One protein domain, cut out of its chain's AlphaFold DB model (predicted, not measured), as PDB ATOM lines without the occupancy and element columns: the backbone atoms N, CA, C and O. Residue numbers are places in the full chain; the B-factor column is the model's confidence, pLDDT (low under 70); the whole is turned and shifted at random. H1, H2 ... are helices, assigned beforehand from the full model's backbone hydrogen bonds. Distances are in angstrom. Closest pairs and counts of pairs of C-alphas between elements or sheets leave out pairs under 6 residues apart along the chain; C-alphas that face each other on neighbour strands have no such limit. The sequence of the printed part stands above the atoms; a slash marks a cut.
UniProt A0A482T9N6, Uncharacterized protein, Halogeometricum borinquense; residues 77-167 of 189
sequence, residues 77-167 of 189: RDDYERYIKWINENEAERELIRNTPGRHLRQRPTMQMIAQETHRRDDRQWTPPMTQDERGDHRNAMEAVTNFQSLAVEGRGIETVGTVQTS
ATOM      1  N   ARG A  77     121.389 213.709 181.146       91.62
ATOM      2  CA  ARG A  77     120.332 212.696 181.285       91.62
ATOM      3  C   ARG A  77     120.921 211.336 181.673       91.62
ATOM      4  O   ARG A  77     122.092 211.084 181.405       91.62
ATOM      5  N   ASP A  78     120.094 210.465 182.240       90.88
ATOM      6  CA  ASP A  78     120.471 209.105 182.658       90.88
ATOM      7  C   ASP A  78     121.071 208.255 181.515       90.88
ATOM      8  O   ASP A  78     122.063 207.546 181.677       90.88
ATOM      9  N   ASP A  79     120.561 208.410 180.291       92.44
ATOM     10  CA  ASP A  79     121.051 207.689 179.110       92.44
ATOM     11  C   ASP A  79     122.442 208.137 178.622       92.44
ATOM     12  O   ASP A  79     123.063 207.451 177.799       92.44
ATOM     13  N   TYR A  80     122.956 209.258 179.138       91.75
ATOM     14  CA  TYR A  80     124.228 209.834 178.714       91.75
ATOM     15  C   TYR A  80     125.411 208.902 178.973       91.75
ATOM     16  O   TYR A  80     126.293 208.817 178.121       91.75
ATOM     17  N   GLU A  81     125.414 208.159 180.083       91.69
ATOM     18  CA  GLU A  81     126.491 207.214 180.414       91.69
ATOM     19  C   GLU A  81     126.663 206.157 179.320       91.69
ATOM     20  O   GLU A  81     127.760 205.905 178.820       91.69
ATOM     21  N   ARG A  82     125.543 205.573 178.887       93.44
ATOM     22  CA  ARG A  82     125.546 204.569 177.826       93.44
ATOM     23  C   ARG A  82     125.974 205.188 176.505       93.44
ATOM     24  O   ARG A  82     126.782 204.601 175.794       93.44
ATOM     25  N   TYR A  83     125.432 206.356 176.175       93.25
ATOM     26  CA  TYR A  83     125.756 207.067 174.944       93.25
ATOM     27  C   TYR A  83     127.251 207.392 174.844       93.25
ATOM     28  O   TYR A  83     127.880 207.094 173.827       93.25
ATOM     29  N   ILE A  84     127.828 207.960 175.905       93.75
ATOM     30  CA  ILE A  84     129.216 208.411 175.898       93.75
ATOM     31  C   ILE A  84     130.197 207.240 175.922       93.75
ATOM     32  O   ILE A  84     131.191 207.282 175.204       93.75
ATOM     33  N   LYS A  85     129.861 206.151 176.627       94.56
ATOM     34  CA  LYS A  85     130.622 204.898 176.585       94.56
ATOM     35  C   LYS A  85     130.815 204.407 175.153       94.56
ATOM     36  O   LYS A  85     131.944 204.190 174.726       94.56
ATOM     37  N   TRP A  86     129.732 204.288 174.384       95.56
ATOM     38  CA  TRP A  86     129.824 203.813 173.002       95.56
ATOM     39  C   TRP A  86     130.592 204.775 172.098       95.56
ATOM     40  O   TRP A  86     131.277 204.333 171.179       95.56
ATOM     41  N   ILE A  87     130.482 206.085 172.318       94.19
ATOM     42  CA  ILE A  87     131.251 207.069 171.548       94.19
ATOM     43  C   ILE A  87     132.741 206.928 171.828       94.19
ATOM     44  O   ILE A  87     133.519 206.827 170.882       94.19
ATOM     45  N   ASN A  88     133.120 206.872 173.100       94.19
ATOM     46  CA  ASN A  88     134.514 206.794 173.506       94.19
ATOM     47  C   ASN A  88     135.144 205.459 173.095       94.19
ATOM     48  O   ASN A  88     136.257 205.460 172.583       94.19
ATOM     49  N   GLU A  89     134.426 204.337 173.218       93.69
ATOM     50  CA  GLU A  89     134.888 203.036 172.712       93.69
ATOM     51  C   GLU A  89     135.091 203.051 171.189       93.69
ATOM     52  O   GLU A  89     136.104 202.563 170.686       93.69
ATOM     53  N   ASN A  90     134.155 203.642 170.439       94.81
ATOM     54  CA  ASN A  90     134.286 203.756 168.988       94.81
ATOM     55  C   ASN A  90     135.461 204.652 168.584       94.81
ATOM     56  O   ASN A  90     136.167 204.328 167.629       94.81
ATOM     57  N   GLU A  91     135.667 205.773 169.276       91.69
ATOM     58  CA  GLU A  91     136.786 206.669 168.988       91.69
ATOM     59  C   GLU A  91     138.124 206.021 169.358       91.69
ATOM     60  O   GLU A  91     139.049 206.059 168.547       91.69
ATOM     61  N   ALA A  92     138.190 205.312 170.489       92.19
ATOM     62  CA  ALA A  92     139.360 204.535 170.887       92.19
ATOM     63  C   ALA A  92     139.738 203.503 169.813       92.19
ATOM     64  O   ALA A  92     140.878 203.435 169.360       92.19
ATOM     65  N   GLU A  93     138.771 202.715 169.334       92.06
ATOM     66  CA  GLU A  93     139.037 201.727 168.283       92.06
ATOM     67  C   GLU A  93     139.416 202.388 166.948       92.06
ATOM     68  O   GLU A  93     140.297 201.892 166.240       92.06
ATOM     69  N   ARG A  94     138.840 203.549 166.609       91.56
ATOM     70  CA  ARG A  94     139.257 204.326 165.430       91.56
ATOM     71  C   ARG A  94     140.695 204.806 165.539       91.56
ATOM     72  O   ARG A  94     141.441 204.692 164.566       91.56
ATOM     73  N   GLU A  95     141.104 205.336 166.684       89.25
ATOM     74  CA  GLU A  95     142.491 205.742 166.923       89.25
ATOM     75  C   GLU A  95     143.452 204.557 166.867       89.25
ATOM     76  O   GLU A  95     144.479 204.631 166.186       89.25
ATOM     77  N   LEU A  96     143.084 203.419 167.457       90.69
ATOM     78  CA  LEU A  96     143.884 202.197 167.381       90.69
ATOM     79  C   LEU A  96     144.052 201.707 165.943       90.69
ATOM     80  O   LEU A  96     145.149 201.282 165.576       90.69
ATOM     81  N   ILE A  97     143.002 201.771 165.122       90.81
ATOM     82  CA  ILE A  97     143.059 201.393 163.704       90.81
ATOM     83  C   ILE A  97     143.916 202.384 162.908       90.81
ATOM     84  O   ILE A  97     144.732 201.950 162.089       90.81
ATOM     85  N   ARG A  98     143.778 203.693 163.162       88.69
ATOM     86  CA  ARG A  98     144.590 204.745 162.522       88.69
ATOM     87  C   ARG A  98     146.077 204.574 162.830       88.69
ATOM     88  O   ARG A  98     146.903 204.653 161.920       88.69
ATOM     89  N   ASN A  99     146.416 204.288 164.085       88.31
ATOM     90  CA  ASN A  99     147.801 204.162 164.541       88.31
ATOM     91  C   ASN A  99     148.393 202.769 164.336       88.31
ATOM     92  O   ASN A  99     149.602 202.633 164.171       88.31
ATOM     93  N   THR A 100     147.564 201.732 164.272       88.44
ATOM     94  CA  THR A 100     148.006 200.341 164.103       88.44
ATOM     95  C   THR A 100     147.346 199.687 162.886       88.44
ATOM     96  O   THR A 100     146.698 198.641 163.007       88.44
ATOM     97  N   PRO A 101     147.506 200.263 161.680       86.69
ATOM     98  CA  PRO A 101     146.893 199.707 160.489       86.69
ATOM     99  C   PRO A 101     147.538 198.361 160.124       86.69
ATOM    100  O   PRO A 101     148.613 197.991 160.613       86.69
ATOM    101  N   GLY A 102     146.893 197.615 159.224       88.19
ATOM    102  CA  GLY A 102     147.373 196.303 158.784       88.19
ATOM    103  C   GLY A 102     148.841 196.312 158.328       88.19
ATOM    104  O   GLY A 102     149.366 197.321 157.851       88.19
ATOM    105  N   ARG A 103     149.507 195.153 158.432       87.12
ATOM    106  CA  ARG A 103     150.960 194.969 158.214       87.12
ATOM    107  C   ARG A 103     151.524 195.709 156.993       87.12
ATOM    108  O   ARG A 103     152.605 196.282 157.077       87.12
ATOM    109  N   HIS A 104     150.803 195.708 155.871       86.44
ATOM    110  CA  HIS A 104     151.242 196.350 154.627       86.44
ATOM    111  C   HIS A 104     151.315 197.880 154.699       86.44
ATOM    112  O   HIS A 104     152.193 198.471 154.070       86.44
ATOM    113  N   LEU A 105     150.424 198.513 155.462       86.31
ATOM    114  CA  LEU A 105     150.426 199.959 155.681       86.31
ATOM    115  C   LEU A 105     151.499 200.332 156.708       86.31
ATOM    116  O   LEU A 105     152.274 201.252 156.480       86.31
ATOM    117  N   ARG A 106     151.624 199.532 157.774       84.25
ATOM    118  CA  ARG A 106     152.614 199.712 158.845       84.25
ATOM    119  C   ARG A 106     154.073 199.666 158.369       84.25
ATOM    120  O   ARG A 106     154.924 200.339 158.935       84.25
ATOM    121  N   GLN A 107     154.394 198.874 157.347       85.81
ATOM    122  CA  GLN A 107     155.770 198.762 156.836       85.81
ATOM    123  C   GLN A 107     156.199 199.936 155.944       85.81
ATOM    124  O   GLN A 107     157.362 200.010 155.552       85.81
ATOM    125  N   ARG A 108     155.271 200.825 155.569       88.56
ATOM    126  CA  ARG A 108     155.508 201.895 154.598       88.56
ATOM    127  C   ARG A 108     155.144 203.245 155.222       88.56
ATOM    128  O   ARG A 108     153.953 203.539 155.314       88.56
ATOM    129  N   PRO A 109     156.126 204.100 155.564       87.06
ATOM    130  CA  PRO A 109     155.873 205.379 156.229       87.06
ATOM    131  C   PRO A 109     154.827 206.255 155.528       87.06
ATOM    132  O   PRO A 109     153.937 206.803 156.169       87.06
ATOM    133  N   THR A 110     154.869 206.329 154.194       87.81
ATOM    134  CA  THR A 110     153.910 207.112 153.397       87.81
ATOM    135  C   THR A 110     152.483 206.581 153.471       87.81
ATOM    136  O   THR A 110     151.545 207.366 153.534       87.81
ATOM    137  N   MET A 111     152.309 205.260 153.497       88.25
ATOM    138  CA  MET A 111     150.991 204.629 153.596       88.25
ATOM    139  C   MET A 111     150.422 204.726 155.008       88.25
ATOM    140  O   MET A 111     149.220 204.916 155.178       88.25
ATOM    141  N   GLN A 112     151.281 204.643 156.021       88.62
ATOM    142  CA  GLN A 112     150.881 204.861 157.404       88.62
ATOM    143  C   GLN A 112     150.393 206.299 157.634       88.62
ATOM    144  O   GLN A 112     149.332 206.484 158.218       88.62
ATOM    145  N   MET A 113     151.087 207.303 157.089       88.31
ATOM    146  CA  MET A 113     150.630 208.701 157.152       88.31
ATOM    147  C   MET A 113     149.290 208.932 156.432       88.31
ATOM    148  O   MET A 113     148.551 209.857 156.765       88.31
ATOM    149  N   ILE A 114     148.953 208.110 155.430       89.00
ATOM    150  CA  ILE A 114     147.623 208.142 154.805       89.00
ATOM    151  C   ILE A 114     146.574 207.603 155.780       89.00
ATOM    152  O   ILE A 114     145.545 208.248 155.956       89.00
ATOM    153  N   ALA A 115     146.845 206.474 156.444       88.94
ATOM    154  CA  ALA A 115     145.948 205.894 157.448       88.94
ATOM    155  C   ALA A 115     145.742 206.812 158.669       88.94
ATOM    156  O   ALA A 115     144.645 206.869 159.209       88.94
ATOM    157  N   GLN A 116     146.775 207.559 159.063       88.12
ATOM    158  CA  GLN A 116     146.724 208.558 160.137       88.12
ATOM    159  C   GLN A 116     146.153 209.911 159.683       88.12
ATOM    160  O   GLN A 116     146.068 210.837 160.481       88.12
ATOM    161  N   GLU A 117     145.797 210.060 158.402       87.06
ATOM    162  CA  GLU A 117     145.292 211.311 157.817       87.06
ATOM    163  C   GLU A 117     146.259 212.512 157.947       87.06
ATOM    164  O   GLU A 117     145.882 213.664 157.734       87.06
ATOM    165  N   THR A 118     147.543 212.259 158.217       87.62
ATOM    166  CA  THR A 118     148.589 213.286 158.366       87.62
ATOM    167  C   THR A 118     149.300 213.614 157.053       87.62
ATOM    168  O   THR A 118     149.969 214.639 156.947       87.62
ATOM    169  N   HIS A 119     149.113 212.800 156.009       85.75
ATOM    170  CA  HIS A 119     149.793 212.926 154.710       85.75
ATOM    171  C   HIS A 119     149.649 214.286 153.995       85.75
ATOM    172  O   HIS A 119     150.464 214.587 153.122       85.75
ATOM    173  N   ARG A 120     148.619 215.082 154.319       85.81
ATOM    174  CA  ARG A 120     148.363 216.407 153.714       85.81
ATOM    175  C   ARG A 120     148.791 217.581 154.584       85.81
ATOM    176  O   ARG A 120     148.636 218.712 154.142       85.81
ATOM    177  N   ARG A 121     149.245 217.335 155.814       84.38
ATOM    178  CA  ARG A 121     149.607 218.416 156.727       84.38
ATOM    179  C   ARG A 121     151.015 218.920 156.417       84.38
ATOM    180  O   ARG A 121     151.892 218.136 156.044       84.38
ATOM    181  N   ASP A 122     151.224 220.222 156.578       79.94
ATOM    182  CA  ASP A 122     152.531 220.851 156.354       79.94
ATOM    183  C   ASP A 122     153.566 220.390 157.395       79.94
ATOM    184  O   ASP A 122     154.750 220.257 157.087       79.94
ATOM    185  N   ASP A 123     153.106 220.041 158.598       81.31
ATOM    186  CA  ASP A 123     153.876 219.493 159.718       81.31
ATOM    187  C   ASP A 123     153.973 217.958 159.697       81.31
ATOM    188  O   ASP A 123     154.208 217.342 160.734       81.31
ATOM    189  N   ARG A 124     153.801 217.322 158.529       73.56
ATOM    190  CA  ARG A 124     153.828 215.858 158.373       73.56
ATOM    191  C   ARG A 124     155.028 215.220 159.086       73.56
ATOM    192  O   ARG A 124     156.161 215.236 158.604       73.56
ATOM    193  N   GLN A 125     154.761 214.592 160.220       76.88
ATOM    194  CA  GLN A 125     155.713 213.735 160.903       76.88
ATOM    195  C   GLN A 125     155.218 212.302 160.812       76.88
ATOM    196  O   GLN A 125     154.026 212.015 160.934       76.88
ATOM    197  N   TRP A 126     156.148 211.400 160.521       80.00
ATOM    198  CA  TRP A 126     155.850 209.983 160.595       80.00
ATOM    199  C   TRP A 126     155.766 209.596 162.068       80.00
ATOM    200  O   TRP A 126     156.762 209.684 162.785       80.00
ATOM    201  N   THR A 127     154.590 209.149 162.493       82.31
ATOM    202  CA  THR A 127     154.389 208.604 163.833       82.31
ATOM    203  C   THR A 127     154.510 207.084 163.763       82.31
ATOM    204  O   THR A 127     153.794 206.466 162.964       82.31
ATOM    205  N   PRO A 128     155.385 206.449 164.563       84.94
ATOM    206  CA  PRO A 128     155.481 204.999 164.598       84.94
ATOM    207  C   PRO A 128     154.149 204.363 165.026       84.94
ATOM    208  O   PRO A 128     153.360 204.979 165.740       84.94
ATOM    209  N   PRO A 129     153.861 203.134 164.573       87.38
ATOM    210  CA  PRO A 129     152.681 202.416 165.026       87.38
ATOM    211  C   PRO A 129     152.771 202.116 166.517       87.38
ATOM    212  O   PRO A 129     153.840 201.716 166.980       87.38
ATOM    213  N   MET A 130     151.637 202.200 167.211       88.50
ATOM    214  CA  MET A 130     151.563 201.871 168.634       88.50
ATOM    215  C   MET A 130     152.043 200.437 168.905       88.50
ATOM    216  O   MET A 130     151.725 199.478 168.184       88.50
ATOM    217  N   THR A 131     152.816 200.300 169.973       89.62
ATOM    218  CA  THR A 131     153.187 199.036 170.601       89.62
ATOM    219  C   THR A 131     151.974 198.391 171.272       89.62
ATOM    220  O   THR A 131     150.902 198.981 171.377       89.62
ATOM    221  N   GLN A 132     152.097 197.131 171.688       87.81
ATOM    222  CA  GLN A 132     150.981 196.441 172.338       87.81
ATOM    223  C   GLN A 132     150.601 197.085 173.680       87.81
ATOM    224  O   GLN A 132     149.410 197.160 173.978       87.81
ATOM    225  N   ASP A 133     151.589 197.571 174.429       89.69
ATOM    226  CA  ASP A 133     151.381 198.203 175.733       89.69
ATOM    227  C   ASP A 133     150.690 199.562 175.564       89.69
ATOM    228  O   ASP A 133     149.625 199.772 176.134       89.69
ATOM    229  N   GLU A 134     151.166 200.401 174.635       89.00
ATOM    230  CA  GLU A 134     150.531 201.691 174.303       89.00
ATOM    231  C   GLU A 134     149.067 201.533 173.862       89.00
ATOM    232  O   GLU A 134     148.220 202.376 174.148       89.00
ATOM    233  N   ARG A 135     148.729 200.429 173.181       90.00
ATOM    234  CA  ARG A 135     147.336 200.121 172.815       90.00
ATOM    235  C   ARG A 135     146.476 199.788 174.031       90.00
ATOM    236  O   ARG A 135     145.286 200.099 174.025       90.00
ATOM    237  N   GLY A 136     147.045 199.101 175.021       88.50
ATOM    238  CA  GLY A 136     146.383 198.826 176.294       88.50
ATOM    239  C   GLY A 136     146.146 200.117 177.067       88.50
ATOM    240  O   GLY A 136     145.010 200.403 177.444       88.50
ATOM    241  N   ASP A 137     147.189 200.933 177.196       88.69
ATOM    242  CA  ASP A 137     147.139 202.215 177.897       88.69
ATOM    243  C   ASP A 137     146.129 203.170 177.261       88.69
ATOM    244  O   ASP A 137     145.325 203.774 177.967       88.69
ATOM    245  N   HIS A 138     146.076 203.234 175.929       88.56
ATOM    246  CA  HIS A 138     145.097 204.054 175.220       88.56
ATOM    247  C   HIS A 138     143.644 203.639 175.519       88.56
ATOM    248  O   HIS A 138     142.787 204.491 175.753       88.56
ATOM    249  N   ARG A 139     143.347 202.332 175.569       89.88
ATOM    250  CA  ARG A 139     142.002 201.852 175.935       89.88
ATOM    251  C   ARG A 139     141.649 202.207 177.372       89.88
ATOM    252  O   ARG A 139     140.554 202.708 177.612       89.88
ATOM    253  N   ASN A 140     142.582 201.992 178.295       89.62
ATOM    254  CA  ASN A 140     142.399 202.330 179.705       89.62
ATOM    255  C   ASN A 140     142.182 203.840 179.884       89.62
ATOM    256  O   ASN A 140     141.332 204.261 180.665       89.62
ATOM    257  N   ALA A 141     142.903 204.665 179.121       89.25
ATOM    258  CA  ALA A 141     142.732 206.110 179.126       89.25
ATOM    259  C   ALA A 141     141.331 206.519 178.644       89.25
ATOM    260  O   ALA A 141     140.668 207.328 179.289       89.25
ATOM    261  N   MET A 142     140.833 205.921 177.560       91.38
ATOM    262  CA  MET A 142     139.485 206.198 177.045       91.38
ATOM    263  C   MET A 142     138.370 205.681 177.970       91.38
ATOM    264  O   MET A 142     137.301 206.293 178.078       91.38
ATOM    265  N   GLU A 143     138.618 204.596 178.702       91.12
ATOM    266  CA  GLU A 143     137.743 204.151 179.787       91.12
ATOM    267  C   GLU A 143     137.726 205.166 180.942       91.12
ATOM    268  O   GLU A 143     136.653 205.556 181.408       91.12
ATOM    269  N   ALA A 144     138.888 205.684 181.350       89.69
ATOM    270  CA  ALA A 144     138.980 206.733 182.365       89.69
ATOM    271  C   ALA A 144     138.252 208.021 181.939       89.69
ATOM    272  O   ALA A 144     137.524 208.606 182.742       89.69
ATOM    273  N   VAL A 145     138.362 208.422 180.668       91.75
ATOM    274  CA  VAL A 145     137.584 209.531 180.083       91.75
ATOM    275  C   VAL A 145     136.083 209.281 180.221       91.75
ATOM    276  O   VAL A 145     135.339 210.176 180.620       91.75
ATOM    277  N   THR A 146     135.629 208.063 179.930       92.69
ATOM    278  CA  THR A 146     134.213 207.684 180.053       92.69
ATOM    279  C   THR A 146     133.731 207.801 181.496       92.69
ATOM    280  O   THR A 146     132.673 208.379 181.742       92.69
ATOM    281  N   ASN A 147     134.528 207.318 182.451       90.44
ATOM    282  CA  ASN A 147     134.222 207.412 183.878       90.44
ATOM    283  C   ASN A 147     134.207 208.862 184.372       90.44
ATOM    284  O   ASN A 147     133.354 209.240 185.166       90.44
ATOM    285  N   PHE A 148     135.118 209.700 183.879       89.88
ATOM    286  CA  PHE A 148     135.111 211.125 184.182       89.88
ATOM    287  C   PHE A 148     133.829 211.783 183.658       89.88
ATOM    288  O   PHE A 148     133.115 212.457 184.395       89.88
ATOM    289  N   GLN A 149     133.471 211.536 182.399       91.94
ATOM    290  CA  GLN A 149     132.281 212.118 181.779       91.94
ATOM    291  C   GLN A 149     130.966 211.590 182.382       91.94
ATOM    292  O   GLN A 149     129.975 212.322 182.394       91.94
ATOM    293  N   SER A 150     130.931 210.366 182.918       91.06
ATOM    294  CA  SER A 150     129.729 209.797 183.546       91.06
ATOM    295  C   SER A 150     129.357 210.467 184.873       91.06
ATOM    296  O   SER A 150     128.185 210.453 185.250       91.06
ATOM    297  N   LEU A 151     130.292 211.164 185.530       88.69
ATOM    298  CA  LEU A 151     130.003 211.984 186.716       88.69
ATOM    299  C   LEU A 151     128.981 213.101 186.436       88.69
ATOM    300  O   LEU A 151     128.336 213.599 187.354       88.69
ATOM    301  N   ALA A 152     128.794 213.472 185.172       88.69
ATOM    302  CA  ALA A 152     127.800 214.452 184.742       88.69
ATOM    303  C   ALA A 152     126.349 213.962 184.874       88.69
ATOM    304  O   ALA A 152     125.401 214.753 184.850       88.69
ATOM    305  N   VAL A 153     126.141 212.645 184.914       90.12
ATOM    306  CA  VAL A 153     124.805 212.050 184.850       90.12
ATOM    307  C   VAL A 153     124.025 212.433 186.093       90.12
ATOM    308  O   VAL A 153     124.473 212.175 187.205       90.12
ATOM    309  N   GLU A 154     122.882 213.083 185.886       84.19
ATOM    310  CA  GLU A 154     121.999 213.603 186.936       84.19
ATOM    311  C   GLU A 154     122.694 214.557 187.924       84.19
ATOM    312  O   GLU A 154     122.154 214.881 188.972       84.19
ATOM    313  N   GLY A 155     123.881 215.071 187.583       78.69
ATOM    314  CA  GLY A 155     124.681 215.870 188.509       78.69
ATOM    315  C   GLY A 155     125.332 215.056 189.634       78.69
ATOM    316  O   GLY A 155     125.796 215.666 190.598       78.69
ATOM    317  N   ARG A 156     125.434 213.722 189.505       76.69
ATOM    318  CA  ARG A 156     126.062 212.815 190.489       76.69
ATOM    319  C   ARG A 156     127.417 213.320 190.988       76.69
ATOM    320  O   ARG A 156     127.699 213.228 192.178       76.69
ATOM    321  N   GLY A 157     128.250 213.883 190.114       72.31
ATOM    322  CA  GLY A 157     129.551 214.448 190.477       72.31
ATOM    323  C   GLY A 157     129.455 215.666 191.401       72.31
ATOM    324  O   GLY A 157     130.258 215.803 192.318       72.31
ATOM    325  N   ILE A 158     128.453 216.525 191.203       77.25
ATOM    326  CA  ILE A 158     128.200 217.687 192.068       77.25
ATOM    327  C   ILE A 158     127.589 217.227 193.401       77.25
ATOM    328  O   ILE A 158     128.024 217.670 194.463       77.25
ATOM    329  N   GLU A 159     126.629 216.302 193.360       69.06
ATOM    330  CA  GLU A 159     125.919 215.792 194.541       69.06
ATOM    331  C   GLU A 159     126.822 214.962 195.474       69.06
ATOM    332  O   GLU A 159     126.882 215.203 196.683       69.06
ATOM    333  N   THR A 160     127.582 214.013 194.918       66.00
ATOM    334  CA  THR A 160     128.469 213.120 195.690       66.00
ATOM    335  C   THR A 160     129.550 213.913 196.419       66.00
ATOM    336  O   THR A 160     129.887 213.622 197.563       66.00
ATOM    337  N   VAL A 161     130.099 214.948 195.783       61.03
ATOM    338  CA  VAL A 161     131.151 215.765 196.401       61.03
ATOM    339  C   VAL A 161     130.569 216.746 197.420       61.03
ATOM    340  O   VAL A 161     131.160 216.928 198.486       61.03
ATOM    341  N   GLY A 162     129.391 217.318 197.148       57.88
ATOM    342  CA  GLY A 162     128.689 218.181 198.099       57.88
ATOM    343  C   GLY A 162     128.382 217.477 199.425       57.88
ATOM    344  O   GLY A 162     128.660 218.022 200.491       57.88
ATOM    345  N   THR A 163     127.895 216.235 199.368       57.69
ATOM    346  CA  THR A 163     127.532 215.433 200.555       57.69
ATOM    347  C   THR A 163     128.731 214.994 201.408       57.69
ATOM    348  O   THR A 163     128.652 214.972 202.637       57.69
ATOM    349  N   VAL A 164     129.877 214.674 200.797       55.62
ATOM    350  CA  VAL A 164     131.096 214.278 201.536       55.62
ATOM    351  C   VAL A 164     131.711 215.460 202.295       55.62
ATOM    352  O   VAL A 164     132.266 215.296 203.387       55.62
ATOM    353  N   GLN A 165     131.612 216.669 201.746       54.34
ATOM    354  CA  GLN A 165     132.201 217.856 202.364       54.34
ATOM    355  C   GLN A 165     131.377 218.433 203.502       54.34
ATOM    356  O   GLN A 165     131.951 218.815 204.520       54.34
ATOM    357  N   THR A 166     130.050 218.442 203.381       55.22
ATOM    358  CA  THR A 166     129.183 218.808 204.509       55.22
ATOM    359  C   THR A 166     129.443 217.880 205.698       55.22
ATOM    360  O   THR A 166     129.672 218.356 206.808       55.22
ATOM    361  N   SER A 167     129.565 216.572 205.456       51.38
ATOM    362  CA  SER A 167     129.953 215.584 206.473       51.38
ATOM    363  C   SER A 167     131.305 215.900 207.142       51.38
ATOM    364  O   SER A 167     131.423 215.881 208.371       51.38
TER     365      SER A 167
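Overview. This is residues 77 to 167 of the 189 residues of an uncharacterized protein of Halogeometricum borinquense (UniProt A0A482T9N6). Two long helices, H1 and H4, lie side by side and run opposite ways; at one end of the pair the short helices H2 and H3 make a small head, and a long loop, residues 116 to 131, leads from it back to H4. At the other end H5 carries the chain onward as an arm, whose residues 161 to 167 stick out. The printed part has 91 residues with five named helices, H1 to H5 in chain order, and no named strand, an all-helix domain. It is only just extended, close to loose, with a radius of gyration of the C-alphas of 18.4 A and spans of 59 by 25 by 24 A.

Along the chain. H1, residues 80 to 99, begins with C-alpha 80 at (124.228, 209.834, 178.714) and is 28.1 A long. H2 is residues 103 to 106 and H3 residues 109 to 115. H4, residues 132 to 150, begins with C-alpha 132 at (150.981, 196.441, 172.338) and is 27.5 A long. H5, residues 156 to 167, is 16.7 A long and ends with C-alpha 167 at (129.953, 215.584, 206.473).

Arrangement. H1 and H4 touch at a shallow tilt of 22 degrees, opposite ways; their closest C-alphas, of Glu 81 and Ser 150, are 5.2 A apart. With residues 98 to 99 alone, H1 only just touches H3, with 3 pairs of C-alphas within 8 A, the closest those of Arg 98 and Ala 115 at 5.4 A. H2 and H3 touch only at the corner, the C-alphas of Leu 105 and Met 111 being closest at 5.1 A. H5 touches no helix. Every O i to N i+4 pair is within hydrogen-bond range in H1, H3 and H4, and 7 of 8 in H5; H2 is too short for such a pair.

Size, cuts and confidence. The C-alphas farthest apart, of Arg 108 and Ser 167, are 59.4 A apart. The printed part has no cut, and the link from H3 to H4 is long. Residues 159 to 167 have pLDDT under 70.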